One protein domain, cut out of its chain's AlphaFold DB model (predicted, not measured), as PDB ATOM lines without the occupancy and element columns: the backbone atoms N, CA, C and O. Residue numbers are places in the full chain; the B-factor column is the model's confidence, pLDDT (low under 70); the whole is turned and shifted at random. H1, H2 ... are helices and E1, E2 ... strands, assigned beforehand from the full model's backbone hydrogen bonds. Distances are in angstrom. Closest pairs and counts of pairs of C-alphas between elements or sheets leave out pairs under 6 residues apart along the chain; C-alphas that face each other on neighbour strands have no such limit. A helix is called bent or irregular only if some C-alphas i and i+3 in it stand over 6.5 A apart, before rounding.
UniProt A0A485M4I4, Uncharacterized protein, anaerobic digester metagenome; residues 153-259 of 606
ATOM      1  N   ASN A 153      58.767  59.808 -31.988       69.38
ATOM      2  CA  ASN A 153      57.979  59.119 -30.959       69.38
ATOM      3  C   ASN A 153      56.734  58.429 -31.531       69.38
ATOM      4  O   ASN A 153      56.399  57.319 -31.113       69.38
ATOM      5  N   VAL A 154      56.063  59.060 -32.497       70.88
ATOM      6  CA  VAL A 154      54.941  58.442 -33.220       70.88
ATOM      7  C   VAL A 154      55.437  57.240 -34.023       70.88
ATOM      8  O   VAL A 154      54.901  56.150 -33.858       70.88
ATOM      9  N   ASN A 155      56.527  57.395 -34.779       73.12
ATOM     10  CA  ASN A 155      57.148  56.327 -35.563       73.12
ATOM     11  C   ASN A 155      57.566  55.140 -34.685       73.12
ATOM     12  O   ASN A 155      57.300  54.000 -35.046       73.12
ATOM     13  N   LYS A 156      58.156  55.383 -33.506       79.19
ATOM     14  CA  LYS A 156      58.504  54.332 -32.535       79.19
ATOM     15  C   LYS A 156      57.266  53.585 -32.038       79.19
ATOM     16  O   LYS A 156      57.277  52.359 -31.992       79.19
ATOM     17  N   LYS A 157      56.190  54.301 -31.691       79.31
ATOM     18  CA  LYS A 157      54.923  53.681 -31.258       79.31
ATOM     19  C   LYS A 157      54.257  52.885 -32.382       79.31
ATOM     20  O   LYS A 157      53.710  51.822 -32.110       79.31
ATOM     21  N   MET A 158      54.320  53.381 -33.616       78.94
ATOM     22  CA  MET A 158      53.830  52.680 -34.804       78.94
ATOM     23  C   MET A 158      54.642  51.415 -35.073       78.94
ATOM     24  O   MET A 158      54.063  50.343 -35.205       78.94
ATOM     25  N   ALA A 159      55.973  51.514 -35.074       79.88
ATOM     26  CA  ALA A 159      56.864  50.372 -35.251       79.88
ATOM     27  C   ALA A 159      56.616  49.300 -34.181       79.88
ATOM     28  O   ALA A 159      56.451  48.135 -34.516       79.88
ATOM     29  N   ALA A 160      56.491  49.692 -32.910       81.62
ATOM     30  CA  ALA A 160      56.170  48.766 -31.824       81.62
ATOM     31  C   ALA A 160      54.793  48.095 -31.980       81.62
ATOM     32  O   ALA A 160      54.622  46.962 -31.543       81.62
ATOM     33  N   ALA A 161      53.813  48.770 -32.590       78.31
ATOM     34  CA  ALA A 161      52.496  48.188 -32.843       78.31
ATOM     35  C   ALA A 161      52.514  47.169 -33.996       78.31
ATOM     36  O   ALA A 161      51.856  46.139 -33.885       78.31
ATOM     37  N   PHE A 162      53.270  47.439 -35.068       78.19
ATOM     38  CA  PHE A 162      53.306  46.597 -36.273       78.19
ATOM     39  C   PHE A 162      54.385  45.510 -36.260       78.19
ATOM     40  O   PHE A 162      54.306  44.569 -37.042       78.19
ATOM     41  N   ILE A 163      55.402  45.597 -35.395       77.25
ATOM     42  CA  ILE A 163      56.488  44.601 -35.379       77.25
ATOM     43  C   ILE A 163      55.973  43.188 -35.077       77.25
ATOM     44  O   ILE A 163      56.496  42.216 -35.613       77.25
ATOM     45  N   ASN A 164      54.896  43.080 -34.296       66.56
ATOM     46  CA  ASN A 164      54.239  41.805 -34.010       66.56
ATOM     47  C   ASN A 164      53.575  41.188 -35.252       66.56
ATOM     48  O   ASN A 164      53.471  39.967 -35.327       66.56
ATOM     49  N   ASP A 165      53.176  42.002 -36.234       62.94
ATOM     50  CA  ASP A 165      52.597  41.517 -37.492       62.94
ATOM     51  C   ASP A 165      53.683  40.968 -38.436       62.94
ATOM     52  O   ASP A 165      53.421  40.072 -39.237       62.94
ATOM     53  N   LEU A 166      54.919  41.475 -38.317       61.12
ATOM     54  CA  LEU A 166      56.078  41.048 -39.112       61.12
ATOM     55  C   LEU A 166      56.761  39.792 -38.548       61.12
ATOM     56  O   LEU A 166      57.355  39.023 -39.301       61.12
ATOM     57  N   ILE A 167      56.674  39.562 -37.235       60.81
ATOM     58  CA  ILE A 167      57.228  38.377 -36.566       60.81
ATOM     59  C   ILE A 167      56.151  37.276 -36.544       60.81
ATOM     60  O   ILE A 167      55.603  36.917 -35.504       60.81
ATOM     61  N   ARG A 168      55.830  36.731 -37.723       49.25
ATOM     62  CA  ARG A 168      55.081  35.469 -37.878       49.25
ATOM     63  C   ARG A 168      56.002  34.382 -38.461       49.25
ATOM     64  O   ARG A 168      56.891  34.710 -39.240       49.25
ATOM     65  N   PRO A 169      55.810  33.097 -38.105       50.53
ATOM     66  CA  PRO A 169      54.574  32.517 -37.583       50.53
ATOM     67  C   PRO A 169      54.429  32.659 -36.062       50.53
ATOM     68  O   PRO A 169      55.314  32.303 -35.290       50.53
ATOM     69  N   SER A 170      53.266  33.142 -35.625       51.28
ATOM     70  CA  SER A 170      52.819  32.992 -34.244       51.28
ATOM     71  C   SER A 170      52.601  31.504 -33.980       51.28
ATOM     72  O   SER A 170      52.140  30.790 -34.874       51.28
ATOM     73  N   LYS A 171      52.907  31.033 -32.763       58.28
ATOM     74  CA  LYS A 171      52.524  29.685 -32.311       58.28
ATOM     75  C   LYS A 171      51.068  29.437 -32.709       58.28
ATOM     76  O   LYS A 171      50.231  30.312 -32.491       58.28
ATOM     77  N   VAL A 172      50.795  28.287 -33.321       55.41
ATOM     78  CA  VAL A 172      49.432  27.862 -33.650       55.41
ATOM     79  C   VAL A 172      48.696  27.702 -32.320       55.41
ATOM     80  O   VAL A 172      48.843  26.687 -31.644       55.41
ATOM     81  N   GLU A 173      48.002  28.749 -31.878       63.06
ATOM     82  CA  GLU A 173      47.045  28.630 -30.785       63.06
ATOM     83  C   GLU A 173      45.865  27.795 -31.291       63.06
ATOM     84  O   GLU A 173      45.441  27.938 -32.440       63.06
ATOM     85  N   ASP A 174      45.342  26.915 -30.438       78.94
ATOM     86  CA  ASP A 174      44.084  26.225 -30.705       78.94
ATOM     87  C   ASP A 174      42.995  27.272 -31.001       78.94
ATOM     88  O   ASP A 174      42.744  28.170 -30.192       78.94
ATOM     89  N   PHE A 175      42.358  27.167 -32.170       77.81
ATOM     90  CA  PHE A 175      41.306  28.085 -32.607       77.81
ATOM     91  C   PHE A 175      40.172  28.174 -31.580       77.81
ATOM     92  O   PHE A 175      39.643  29.256 -31.332       77.81
ATOM     93  N   LYS A 176      39.840  27.056 -30.923       83.94
ATOM     94  CA  LYS A 176      38.819  27.034 -29.876       83.94
ATOM     95  C   LYS A 176      39.218  27.920 -28.697       83.94
ATOM     96  O   LYS A 176      38.414  28.733 -28.249       83.94
ATOM     97  N   LEU A 177      40.470  27.816 -28.251       82.12
ATOM     98  CA  LEU A 177      41.005  28.635 -27.164       82.12
ATOM     99  C   LEU A 177      41.035  30.124 -27.541       82.12
ATOM    100  O   LEU A 177      40.731  30.976 -26.709       82.12
ATOM    101  N   MET A 178      41.365  30.450 -28.796       79.56
ATOM    102  CA  MET A 178      41.313  31.827 -29.298       79.56
ATOM    103  C   MET A 178      39.888  32.393 -29.233       79.56
ATOM    104  O   MET A 178      39.689  33.497 -28.725       79.56
ATOM    105  N   VAL A 179      38.895  31.635 -29.711       81.75
ATOM    106  CA  VAL A 179      37.483  32.044 -29.689       81.75
ATOM    107  C   VAL A 179      36.978  32.199 -28.253       81.75
ATOM    108  O   VAL A 179      36.312  33.187 -27.951       81.75
ATOM    109  N   GLU A 180      37.320  31.277 -27.350       85.12
ATOM    110  CA  GLU A 180      36.952  31.363 -25.929       85.12
ATOM    111  C   GLU A 180      37.519  32.630 -25.274       85.12
ATOM    112  O   GLU A 180      36.758  33.394 -24.678       85.12
ATOM    113  N   LYS A 181      38.811  32.928 -25.483       81.75
ATOM    114  CA  LYS A 181      39.441  34.177 -25.014       81.75
ATOM    115  C   LYS A 181      38.750  35.419 -25.584       81.75
ATOM    116  O   LYS A 181      38.504  36.380 -24.859       81.75
ATOM    117  N   GLN A 182      38.422  35.424 -26.879       82.38
ATOM    118  CA  GLN A 182      37.732  36.552 -27.516       82.38
ATOM    119  C   GLN A 182      36.321  36.757 -26.954       82.38
ATOM    120  O   GLN A 182      35.925  37.896 -26.702       82.38
ATOM    121  N   LEU A 183      35.561  35.679 -26.738       83.12
ATOM    122  CA  LEU A 183      34.222  35.738 -26.149       83.12
ATOM    123  C   LEU A 183      34.265  36.227 -24.700       83.12
ATOM    124  O   LEU A 183      33.445  37.067 -24.313       83.12
ATOM    125  N   GLU A 184      35.228  35.737 -23.922       84.81
ATOM    126  CA  GLU A 184      35.453  36.170 -22.550       84.81
ATOM    127  C   GLU A 184      35.790  37.664 -22.506       84.81
ATOM    128  O   GLU A 184      35.041  38.434 -21.900       84.81
ATOM    129  N   ALA A 185      36.806  38.112 -23.244       82.50
ATOM    130  CA  ALA A 185      37.185  39.521 -23.304       82.50
ATOM    131  C   ALA A 185      36.060  40.417 -23.857       82.50
ATOM    132  O   ALA A 185      35.833  41.533 -23.381       82.50
ATOM    133  N   TYR A 186      35.277  39.938 -24.828       79.69
ATOM    134  CA  TYR A 186      34.088  40.652 -25.294       79.69
ATOM    135  C   TYR A 186      33.041  40.799 -24.181       79.69
ATOM    136  O   TYR A 186      32.423  41.855 -24.037       79.69
ATOM    137  N   SER A 187      32.834  39.769 -23.359       79.31
ATOM    138  CA  SER A 187      31.922  39.844 -22.215       79.31
ATOM    139  C   SER A 187      32.415  40.828 -21.146       79.31
ATOM    140  O   SER A 187      31.620  41.642 -20.666       79.31
ATOM    141  N   GLN A 188      33.720  40.816 -20.851       81.00
ATOM    142  CA  GLN A 188      34.357  41.649 -19.832       81.00
ATOM    143  C   GLN A 188      34.499  43.111 -20.263       81.00
ATOM    144  O   GLN A 188      34.407  44.008 -19.431       81.00
ATOM    145  N   SER A 189      34.647  43.378 -21.562       77.44
ATOM    146  CA  SER A 189      34.779  44.738 -22.101       77.44
ATOM    147  C   SER A 189      33.454  45.509 -22.171       77.44
ATOM    148  O   SER A 189      33.450  46.744 -22.128       77.44
ATOM    149  N   LYS A 190      32.303  44.815 -22.231       72.25
ATOM    150  CA  LYS A 190      30.960  45.427 -22.353       72.25
ATOM    151  C   LYS A 190      30.659  46.528 -21.322       72.25
ATOM    152  O   LYS A 190      30.140  47.567 -21.736       72.25
ATOM    153  N   PRO A 191      30.944  46.367 -20.013       72.94
ATOM    154  CA  PRO A 191      30.719  47.409 -19.004       72.94
ATOM    155  C   PRO A 191      31.593  48.661 -19.183       72.94
ATOM    156  O   PRO A 191      31.275  49.719 -18.631       72.94
ATOM    157  N   TYR A 192      32.681  48.559 -19.950       71.75
ATOM    158  CA  TYR A 192      33.660  49.626 -20.165       71.75
ATOM    159  C   TYR A 192      33.489  50.352 -21.506       71.75
ATOM    160  O   TYR A 192      34.264  51.259 -21.811       71.75
ATOM    161  N   ALA A 193      32.465  50.013 -22.300       67.00
ATOM    162  CA  ALA A 193      32.179  50.676 -23.570       67.00
ATOM    163  C   ALA A 193      32.087  52.209 -23.400       67.00
ATOM    164  O   ALA A 193      31.301  52.717 -22.598       67.00
ATOM    165  N   GLY A 194      32.924  52.953 -24.135       63.31
ATOM    166  CA  GLY A 194      32.979  54.421 -24.079       63.31
ATOM    167  C   GLY A 194      33.652  55.014 -22.828       63.31
ATOM    168  O   GLY A 194      33.632  56.233 -22.649       63.31
ATOM    169  N   ARG A 195      34.264  54.195 -21.958       69.06
ATOM    170  CA  ARG A 195      34.975  54.631 -20.741       69.06
ATOM    171  C   ARG A 195      36.471  54.326 -20.841       69.06
ATOM    172  O   ARG A 195      36.870  53.366 -21.479       69.06
ATOM    173  N   SER A 196      37.296  55.150 -20.196       66.94
ATOM    174  CA  SER A 196      38.746  54.946 -20.090       66.94
ATOM    175  C   SER A 196      39.096  54.643 -18.633       66.94
ATOM    176  O   SER A 196      39.121  55.557 -17.813       66.94
ATOM    177  N   MET A 197      39.349  53.377 -18.306       68.88
ATOM    178  CA  MET A 197      39.793  52.910 -16.987       68.88
ATOM    179  C   MET A 197      41.170  52.237 -17.066       68.88
ATOM    180  O   MET A 197      41.512  51.631 -18.076       68.88
ATOM    181  N   ARG A 198      41.944  52.334 -15.978       58.94
ATOM    182  CA  ARG A 198      43.341  51.860 -15.857       58.94
ATOM    183  C   ARG A 198      43.519  50.330 -15.807       58.94
ATOM    184  O   ARG A 198      44.651  49.877 -15.792       58.94
ATOM    185  N   ARG A 199      42.432  49.557 -15.694       63.50
ATOM    186  CA  ARG A 199      42.428  48.082 -15.558       63.50
ATOM    187  C   ARG A 199      41.266  47.433 -16.323       63.50
ATOM    188  O   ARG A 199      40.725  46.428 -15.882       63.50
ATOM    189  N   ALA A 200      40.794  48.084 -17.380       67.62
ATOM    190  CA  ALA A 200      39.745  47.509 -18.207       67.62
ATOM    191  C   ALA A 200      40.393  46.690 -19.319       67.62
ATOM    192  O   ALA A 200      41.273  47.196 -20.010       67.62
ATOM    193  N   GLU A 201      39.927  45.460 -19.492       75.44
ATOM    194  CA  GLU A 201      40.195  44.684 -20.694       75.44
ATOM    195  C   GLU A 201      39.217  45.166 -21.768       75.44
ATOM    196  O   GLU A 201      37.993  45.099 -21.610       75.44
ATOM    197  N   TYR A 202      39.748  45.758 -22.831       78.31
ATOM    198  CA  TYR A 202      38.946  46.249 -23.941       78.31
ATOM    199  C   TYR A 202      38.943  45.232 -25.071       78.31
ATOM    200  O   TYR A 202      39.874  44.455 -25.244       78.31
ATOM    201  N   PHE A 203      37.908  45.295 -25.900       80.88
ATOM    202  CA  PHE A 203      37.799  44.494 -27.107       80.88
ATOM    203  C   PHE A 203      37.736  45.419 -28.315       80.88
ATOM    204  O   PHE A 203      36.919  46.344 -28.345       80.88
ATOM    205  N   CYS A 204      38.622  45.225 -29.293       80.44
ATOM    206  CA  CYS A 204      38.695  46.139 -30.425       80.44
ATOM    207  C   CYS A 204      37.551  45.863 -31.404       80.44
ATOM    208  O   CYS A 204      37.529  44.783 -31.983       80.44
ATOM    209  N   PRO A 205      36.659  46.835 -31.677       75.50
ATOM    210  CA  PRO A 205      35.558  46.645 -32.623       75.50
ATOM    211  C   PRO A 205      36.013  46.533 -34.086       75.50
ATOM    212  O   PRO A 205      35.191  46.304 -34.961       75.50
ATOM    213  N   VAL A 206      37.302  46.755 -34.364       77.19
ATOM    214  CA  VAL A 206      37.863  46.679 -35.713       77.19
ATOM    215  C   VAL A 206      38.450  45.299 -35.981       77.19
ATOM    216  O   VAL A 206      38.036  44.632 -36.916       77.19
ATOM    217  N   CYS A 207      39.448  44.896 -35.192       76.69
ATOM    218  CA  CYS A 207      40.183  43.650 -35.417       76.69
ATOM    219  C   CYS A 207      39.713  42.499 -34.524       76.69
ATOM    220  O   CYS A 207      40.314  41.430 -34.549       76.69
ATOM    221  N   ASN A 208      38.688  42.713 -33.691       78.12
ATOM    222  CA  ASN A 208      38.156  41.713 -32.764       78.12
ATOM    223  C   ASN A 208      39.219  41.112 -31.824       78.12
ATOM    224  O   ASN A 208      39.147  39.952 -31.431       78.12
ATOM    225  N   THR A 209      40.241  41.899 -31.477       80.25
ATOM    226  CA  THR A 209      41.334  41.478 -30.589       80.25
ATOM    227  C   THR A 209      41.206  42.175 -29.231       80.25
ATOM    228  O   THR A 209      40.919  43.382 -29.207       80.25
ATOM    229  N   PRO A 210      41.403  41.459 -28.108       83.31
ATOM    230  CA  PRO A 210      41.474  42.075 -26.787       83.31
ATOM    231  C   PRO A 210      42.724  42.949 -26.626       83.31
ATOM    232  O   PRO A 210      43.748  42.708 -27.266       83.31
ATOM    233  N   PHE A 211      42.639  43.989 -25.795       83.19
ATOM    234  CA  PHE A 211      43.763  44.872 -25.484       83.19
ATOM    235  C   PHE A 211      43.583  45.598 -24.142       83.19
ATOM    236  O   PHE A 211      42.473  45.978 -23.772       83.19
ATOM    237  N   ASP A 212      44.697  45.885 -23.470       78.94
ATOM    238  CA  ASP A 212      44.695  46.571 -22.167       78.94
ATOM    239  C   ASP A 212      44.727  48.102 -22.305       78.94
ATOM    240  O   ASP A 212      44.102  48.841 -21.543       78.94
ATOM    241  N   GLU A 213      45.443  48.606 -23.315       77.88
ATOM    242  CA  GLU A 213      45.588  50.037 -23.585       77.88
ATOM    243  C   GLU A 213      45.233  50.381 -25.032       77.88
ATOM    244  O   GLU A 213      45.860  49.911 -25.984       77.88
ATOM    245  N   GLY A 214      44.252  51.267 -25.206       78.50
ATOM    246  CA  GLY A 214      43.811  51.734 -26.519       78.50
ATOM    247  C   GLY A 214      43.773  53.246 -26.653       78.50
ATOM    248  O   GLY A 214      44.114  54.000 -25.741       78.50
ATOM    249  N   VAL A 215      43.321  53.687 -27.820       81.31
ATOM    250  CA  VAL A 215      43.152  55.099 -28.162       81.31
ATOM    251  C   VAL A 215      41.670  55.383 -28.372       81.31
ATOM    252  O   VAL A 215      40.936  54.546 -28.899       81.31
ATOM    253  N   LYS A 216      41.223  56.572 -27.956       83.31
ATOM    254  CA  LYS A 216      39.874  57.063 -28.252       83.31
ATOM    255  C   LYS A 216      39.782  57.389 -29.741       83.31
ATOM    256  O   LYS A 216      40.380  58.364 -30.186       83.31
ATOM    257  N   ALA A 217      39.029  56.595 -30.488       75.31
ATOM    258  CA  ALA A 217      38.724  56.847 -31.888       75.31
ATOM    259  C   ALA A 217      37.365  57.544 -32.011       75.31
ATOM    260  O   ALA A 217      36.325  56.955 -31.705       75.31
ATOM    261  N   SER A 218      37.398  58.808 -32.434       74.88
ATOM    262  CA  SER A 218      36.231  59.626 -32.777       74.88
ATOM    263  C   SER A 218      35.705  59.303 -34.184       74.88
ATOM    264  O   SER A 218      36.225  58.427 -34.890       74.88
ATOM    265  N   ALA A 219      34.681  60.047 -34.617       65.56
ATOM    266  CA  ALA A 219      34.138  59.997 -35.976       65.56
ATOM    267  C   ALA A 219      35.200  60.213 -37.078       65.56
ATOM    268  O   ALA A 219      35.058  59.699 -38.192       65.56
ATOM    269  N   ASP A 220      36.293  60.906 -36.753       63.12
ATOM    270  CA  ASP A 220      37.408  61.182 -37.669       63.12
ATOM    271  C   ASP A 220      38.141  59.897 -38.083       63.12
ATOM    272  O   ASP A 220      38.684  59.805 -39.181       63.12
ATOM    273  N   TYR A 221      38.080  58.855 -37.247       66.12
ATOM    274  CA  TYR A 221      38.745  57.568 -37.478       66.12
ATOM    275  C   TYR A 221      37.767  56.431 -37.796       66.12
ATOM    276  O   TYR A 221      38.085  55.547 -38.592       66.12
ATOM    277  N   LEU A 222      36.560  56.447 -37.220       68.31
ATOM    278  CA  LEU A 222      35.537  55.416 -37.429       68.31
ATOM    279  C   LEU A 222      34.221  56.043 -37.870       68.31
ATOM    280  O   LEU A 222      33.757  57.014 -37.286       68.31
ATOM    281  N   SER A 223      33.594  55.505 -38.915       62.34
ATOM    282  CA  SER A 223      32.207  55.855 -39.230       62.34
ATOM    283  C   SER A 223      31.295  55.378 -38.093       62.34
ATOM    284  O   SER A 223      31.329  54.207 -37.718       62.34
ATOM    285  N   ASN A 224      30.510  56.304 -37.532       67.44
ATOM    286  CA  ASN A 224      29.542  56.073 -36.455       67.44
ATOM    287  C   ASN A 224      30.075  55.209 -35.291       67.44
ATOM    288  O   ASN A 224      29.613  54.087 -35.102       67.44
ATOM    289  N   PRO A 225      30.987  55.727 -34.442       66.88
ATOM    290  CA  PRO A 225      31.527  54.994 -33.287       66.88
ATOM    291  C   PRO A 225      30.449  54.309 -32.419       66.88
ATOM    292  O   PRO A 225      30.650  53.211 -31.908       66.88
ATOM    293  N   GLN A 226      29.265  54.919 -32.320       63.66
ATOM    294  CA  GLN A 226      28.127  54.445 -31.527       63.66
ATOM    295  C   GLN A 226      27.502  53.134 -32.029       63.66
ATOM    296  O   GLN A 226      26.930  52.405 -31.222       63.66
ATOM    297  N   THR A 227      27.603  52.816 -33.327       61.41
ATOM    298  CA  THR A 227      26.974  51.616 -33.912       61.41
ATOM    299  C   THR A 227      27.798  50.348 -33.714       61.41
ATOM    300  O   THR A 227      27.279  49.255 -33.892       61.41
ATOM    301  N   HIS A 228      29.064  50.478 -33.306       59.44
ATOM    302  CA  HIS A 228      29.971  49.344 -33.077       59.44
ATOM    303  C   HIS A 228      29.704  48.601 -31.764       59.44
ATOM    304  O   HIS A 228      30.337  47.592 -31.472       59.44
ATOM    305  N   THR A 229      28.753  49.076 -30.955       57.59
ATOM    306  CA  THR A 229      28.275  48.341 -29.785       57.59
ATOM    307  C   THR A 229      26.752  48.334 -29.785       57.59
ATOM    308  O   THR A 229      26.119  49.388 -29.851       57.59
ATOM    309  N   ASN A 230      26.143  47.162 -29.593       54.91
ATOM    310  CA  ASN A 230      24.689  47.021 -29.408       54.91
ATOM    311  C   ASN A 230      24.152  47.777 -28.163       54.91
ATOM    312  O   ASN A 230      22.965  47.717 -27.865       54.91
ATOM    313  N   ARG A 231      25.022  48.478 -27.415       49.81
ATOM    314  CA  ARG A 231      24.724  49.233 -26.190       49.81
ATOM    315  C   ARG A 231      25.008  50.738 -26.270       49.81
ATOM    316  O   ARG A 231      24.748  51.434 -25.286       49.81
ATOM    317  N   GLY A 232      25.447  51.273 -27.415       48.59
ATOM    318  CA  GLY A 232      25.579  52.726 -27.616       48.59
ATOM    319  C   GLY A 232      24.264  53.489 -27.384       48.59
ATOM    320  O   GLY A 232      24.270  54.669 -27.059       48.59
ATOM    321  N   VAL A 233      23.128  52.786 -27.473       48.91
ATOM    322  CA  VAL A 233      21.785  53.317 -27.203       48.91
ATOM    323  C   VAL A 233      21.433  53.308 -25.701       48.91
ATOM    324  O   VAL A 233      20.711  54.189 -25.247       48.91
ATOM    325  N   SER A 234      21.958  52.366 -24.903       44.50
ATOM    326  CA  SER A 234      21.556  52.155 -23.494       44.50
ATOM    327  C   SER A 234      22.388  52.912 -22.451       44.50
ATOM    328  O   SER A 234      21.931  53.090 -21.327       44.50
ATOM    329  N   HIS A 235      23.608  53.346 -22.787       47.66
ATOM    330  CA  HIS A 235      24.520  54.011 -21.838       47.66
ATOM    331  C   HIS A 235      24.779  55.499 -22.153       47.66
ATOM    332  O   HIS A 235      25.567  56.137 -21.458       47.66
ATOM    333  N   GLY A 236      24.070  56.058 -23.141       51.22
ATOM    334  CA  GLY A 236      24.230  57.431 -23.628       51.22
ATOM    335  C   GLY A 236      25.041  57.506 -24.925       51.22
ATOM    336  O   GLY A 236      25.834  56.620 -25.228       51.22
ATOM    337  N   LYS A 237      24.831  58.571 -25.711       57.06
ATOM    338  CA  LYS A 237      25.615  58.838 -26.927       57.06
ATOM    339  C   LYS A 237      27.073  59.097 -26.536       57.06
ATOM    340  O   LYS A 237      27.361  60.110 -25.906       57.06
ATOM    341  N   PHE A 238      27.981  58.201 -26.910       64.12
ATOM    342  CA  PHE A 238      29.422  58.431 -26.799       64.12
ATOM    343  C   PHE A 238      29.978  58.815 -28.172       64.12
ATOM    344  O   PHE A 238      29.720  58.127 -29.156       64.12
ATOM    345  N   ASP A 239      30.743  59.902 -28.263       67.31
ATOM    346  CA  ASP A 239      31.303  60.385 -29.541       67.31
ATOM    347  C   ASP A 239      32.577  59.631 -29.976       67.31
ATOM    348  O   ASP A 239      33.200  59.969 -30.983       67.31
ATOM    349  N   TYR A 240      32.984  58.606 -29.218       73.25
ATOM    350  CA  TYR A 240      34.182  57.808 -29.472       73.25
ATOM    351  C   TYR A 240      34.058  56.373 -28.940       73.25
ATOM    352  O   TYR A 240      33.277  56.097 -28.028       73.25
ATOM    353  N   VAL A 241      34.896  55.476 -29.466       76.69
ATOM    354  CA  VAL A 241      35.139  54.124 -28.930       76.69
ATOM    355  C   VAL A 241      36.630  53.902 -28.697       76.69
ATOM    356  O   VAL A 241      37.464  54.582 -29.294       76.69
ATOM    357  N   MET A 242      36.982  52.973 -27.811       80.25
ATOM    358  CA  MET A 242      38.377  52.572 -27.620       80.25
ATOM    359  C   MET A 242      38.761  51.557 -28.701       80.25
ATOM    360  O   MET A 242      38.053  50.571 -28.894       80.25
ATOM    361  N   ILE A 243      39.881  51.782 -29.388       82.25
ATOM    362  CA  ILE A 243      40.470  50.819 -30.333       82.25
ATOM    363  C   ILE A 243      41.928  50.527 -29.986       82.25
ATOM    364  O   ILE A 243      42.591  51.344 -29.341       82.25
ATOM    365  N   CYS A 244      42.438  49.381 -30.440       83.88
ATOM    366  CA  CYS A 244      43.841  49.029 -30.262       83.88
ATOM    367  C   CYS A 244      44.756  49.983 -31.054       83.88
ATOM    368  O   CYS A 244      44.348  50.616 -32.037       83.88
ATOM    369  N   ARG A 245      46.021  50.089 -30.628       85.00
ATOM    370  CA  ARG A 245      47.008  50.977 -31.269       85.00
ATOM    371  C   ARG A 245      47.293  50.590 -32.721       85.00
ATOM    372  O   ARG A 245      47.441  51.487 -33.542       85.00
ATOM    373  N   THR A 246      47.303  49.299 -33.047       84.38
ATOM    374  CA  THR A 246      47.535  48.796 -34.411       84.38
ATOM    375  C   THR A 246      46.477  49.325 -35.381       84.38
ATOM    376  O   THR A 246      46.808  50.048 -36.318       84.38
ATOM    377  N   CYS A 247      45.189  49.105 -35.089       81.62
ATOM    378  CA  CYS A 247      44.086  49.607 -35.915       81.62
ATOM    379  C   CYS A 247      44.022  51.140 -35.989       81.62
ATOM    380  O   CYS A 247      43.548  51.690 -36.987       81.62
ATOM    381  N   TYR A 248      44.455  51.836 -34.934       84.75
ATOM    382  CA  TYR A 248      44.555  53.295 -34.929       84.75
ATOM    383  C   TYR A 248      45.645  53.788 -35.887       84.75
ATOM    384  O   TYR A 248      45.374  54.611 -36.762       84.75
ATOM    385  N   PHE A 249      46.863  53.257 -35.764       84.62
ATOM    386  CA  PHE A 249      47.992  53.657 -36.599       84.62
ATOM    387  C   PHE A 249      47.826  53.257 -38.062       84.62
ATOM    388  O   PHE A 249      48.221  54.015 -38.943       84.62
ATOM    389  N   GLU A 250      47.186  52.123 -38.337       81.25
ATOM    390  CA  GLU A 250      46.859  51.707 -39.699       81.25
ATOM    391  C   GLU A 250      45.949  52.734 -40.391       81.25
ATOM    392  O   GLU A 250      46.194  53.133 -41.529       81.25
ATOM    393  N   ARG A 251      44.929  53.232 -39.684       81.69
ATOM    394  CA  ARG A 251      44.038  54.281 -40.203       81.69
ATOM    395  C   ARG A 251      44.761  55.603 -40.408       81.69
ATOM    396  O   ARG A 251      44.522  56.242 -41.426       81.69
ATOM    397  N   ILE A 252      45.653  55.982 -39.489       82.00
ATOM    398  CA  ILE A 252      46.508  57.165 -39.665       82.00
ATOM    399  C   ILE A 252      47.347  57.028 -40.932       82.00
ATOM    400  O   ILE A 252      47.383  57.960 -41.723       82.00
ATOM    401  N   LEU A 253      47.992  55.881 -41.156       81.12
ATOM    402  CA  LEU A 253      48.788  55.660 -42.363       81.12
ATOM    403  C   LEU A 253      47.943  55.818 -43.624       81.12
ATOM    404  O   LEU A 253      48.340  56.540 -44.531       81.12
ATOM    405  N   ARG A 254      46.757  55.204 -43.662       79.88
ATOM    406  CA  ARG A 254      45.838  55.349 -44.802       79.88
ATOM    407  C   ARG A 254      45.418  56.810 -45.018       79.88
ATOM    408  O   ARG A 254      45.400  57.262 -46.157       79.88
ATOM    409  N   GLN A 255      45.143  57.550 -43.943       81.88
ATOM    410  CA  GLN A 255      44.816  58.980 -44.002       81.88
ATOM    411  C   GLN A 255      45.982  59.832 -44.494       81.88
ATOM    412  O   GLN A 255      45.786  60.719 -45.310       81.88
ATOM    413  N   LEU A 256      47.205  59.551 -44.048       82.75
ATOM    414  CA  LEU A 256      48.400  60.248 -44.527       82.75
ATOM    415  C   LEU A 256      48.657  59.972 -46.012       82.75
ATOM    416  O   LEU A 256      49.116  60.854 -46.731       82.75
ATOM    417  N   LEU A 257      48.365  58.754 -46.474       82.25
ATOM    418  CA  LEU A 257      48.559  58.353 -47.866       82.25
ATOM    419  C   LEU A 257      47.604  59.054 -48.833       82.25
ATOM    420  O   LEU A 257      48.022  59.369 -49.945       82.25
ATOM    421  N   LEU A 258      46.355  59.266 -48.416       82.12
ATOM    422  CA  LEU A 258      45.304  59.879 -49.231       82.12
ATOM    423  C   LEU A 258      44.998  61.333 -48.854       82.12
ATOM    424  O   LEU A 258      44.128  61.939 -49.459       82.12
ATOM    425  N   GLN A 259      45.650  61.873 -47.823       81.69
ATOM    426  CA  GLN A 259      45.362  63.182 -47.212       81.69
ATOM    427  C   GLN A 259      43.921  63.352 -46.685       81.69
ATOM    428  O   GLN A 259      43.576  64.387 -46.124       81.69
TER     429      GLN A 259
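This is residues 153 to 259 of the 606 residues of an uncharacterized protein of anaerobic digester metagenome (UniProt A0A485M4I4). A two-stranded antiparallel ribbon, E1 and E2, lies in the middle of a loop-rich body; H4 follows E2 with no residue between them, the chain turning sharply there, and H1 packs across the first turns of H4. H2 lies on another side of the body, and the link from H1 to it makes a wide arc that sticks out at residues 166 to 177, of which 175 to 177 belong to H2. The printed part has 107 residues, with four named helices and two named strands in the order H1, H2, E1, H3, E2, H4, and its class is mostly helix. It is compact, with a radius of gyration of the C-alphas of 14.8 A and spans of 41 by 40 by 24 A.

H1, residues 153 to 166, touches H4, residues 245 to 258, with its residues 158 to 162 alone, and H4 touches it with residues 245 to 249 alone. Their closest C-alphas, of Ala 161 and Thr 246, are 5.2 A apart, and their lines are about perpendicular at 71 degrees, only just. H2, residues 175 to 192, touches no helix. E1, residues 214 to 218, and E2, residues 240 to 244, are antiparallel neighbours at 143 degrees; N 215 and O 243 are 2.9 A apart and N 217 and O 241 are 2.8 A apart, within hydrogen-bond range. H2 is apart from E2. The closest C-alphas of E1 and H4, Gly 214 and Arg 245, are 5.8 A apart. H3, residues 225 to 228, comes closest to E2 at the C-alphas of Pro 225 and Tyr 240, 5.4 A apart. Outside the named strands, residues 202 to 203 pair with residues 210 to 211, antiparallel. Every O i to N i+4 pair is within hydrogen-bond range in H4, against 8 of 10 in H1 and 12 of 14 in H2, while H3 is too short for such a pair.

H1 begins at C-alpha 153, (57.979, 59.119, -30.959), and is 19.9 A long. It is irregular, only just, with C-alphas 161 and 164 6.7 A apart. H2 is 26.0 A long from C-alpha 175, (41.306, 28.085, -32.607), and is irregular, only just, with C-alphas 188 and 191 6.9 A apart. E1 measures 12.6 A, H3 5.9 A and E2 13.1 A. H4 is 20.1 A long and ends at C-alpha 258, (45.304, 59.879, -49.231).

The two C-alphas farthest apart, of Pro 169 and Gly 236, are 41.7 A from each other. The printed part has no cut. The links from H2 to E1, 21 residues, and from H3 to E2, 11 residues, are long. The mean pLDDT of the printed part is 72.5; it is under 70 at residue 153 and at residues 164 to 173, 193 to 200 and 219 to 239.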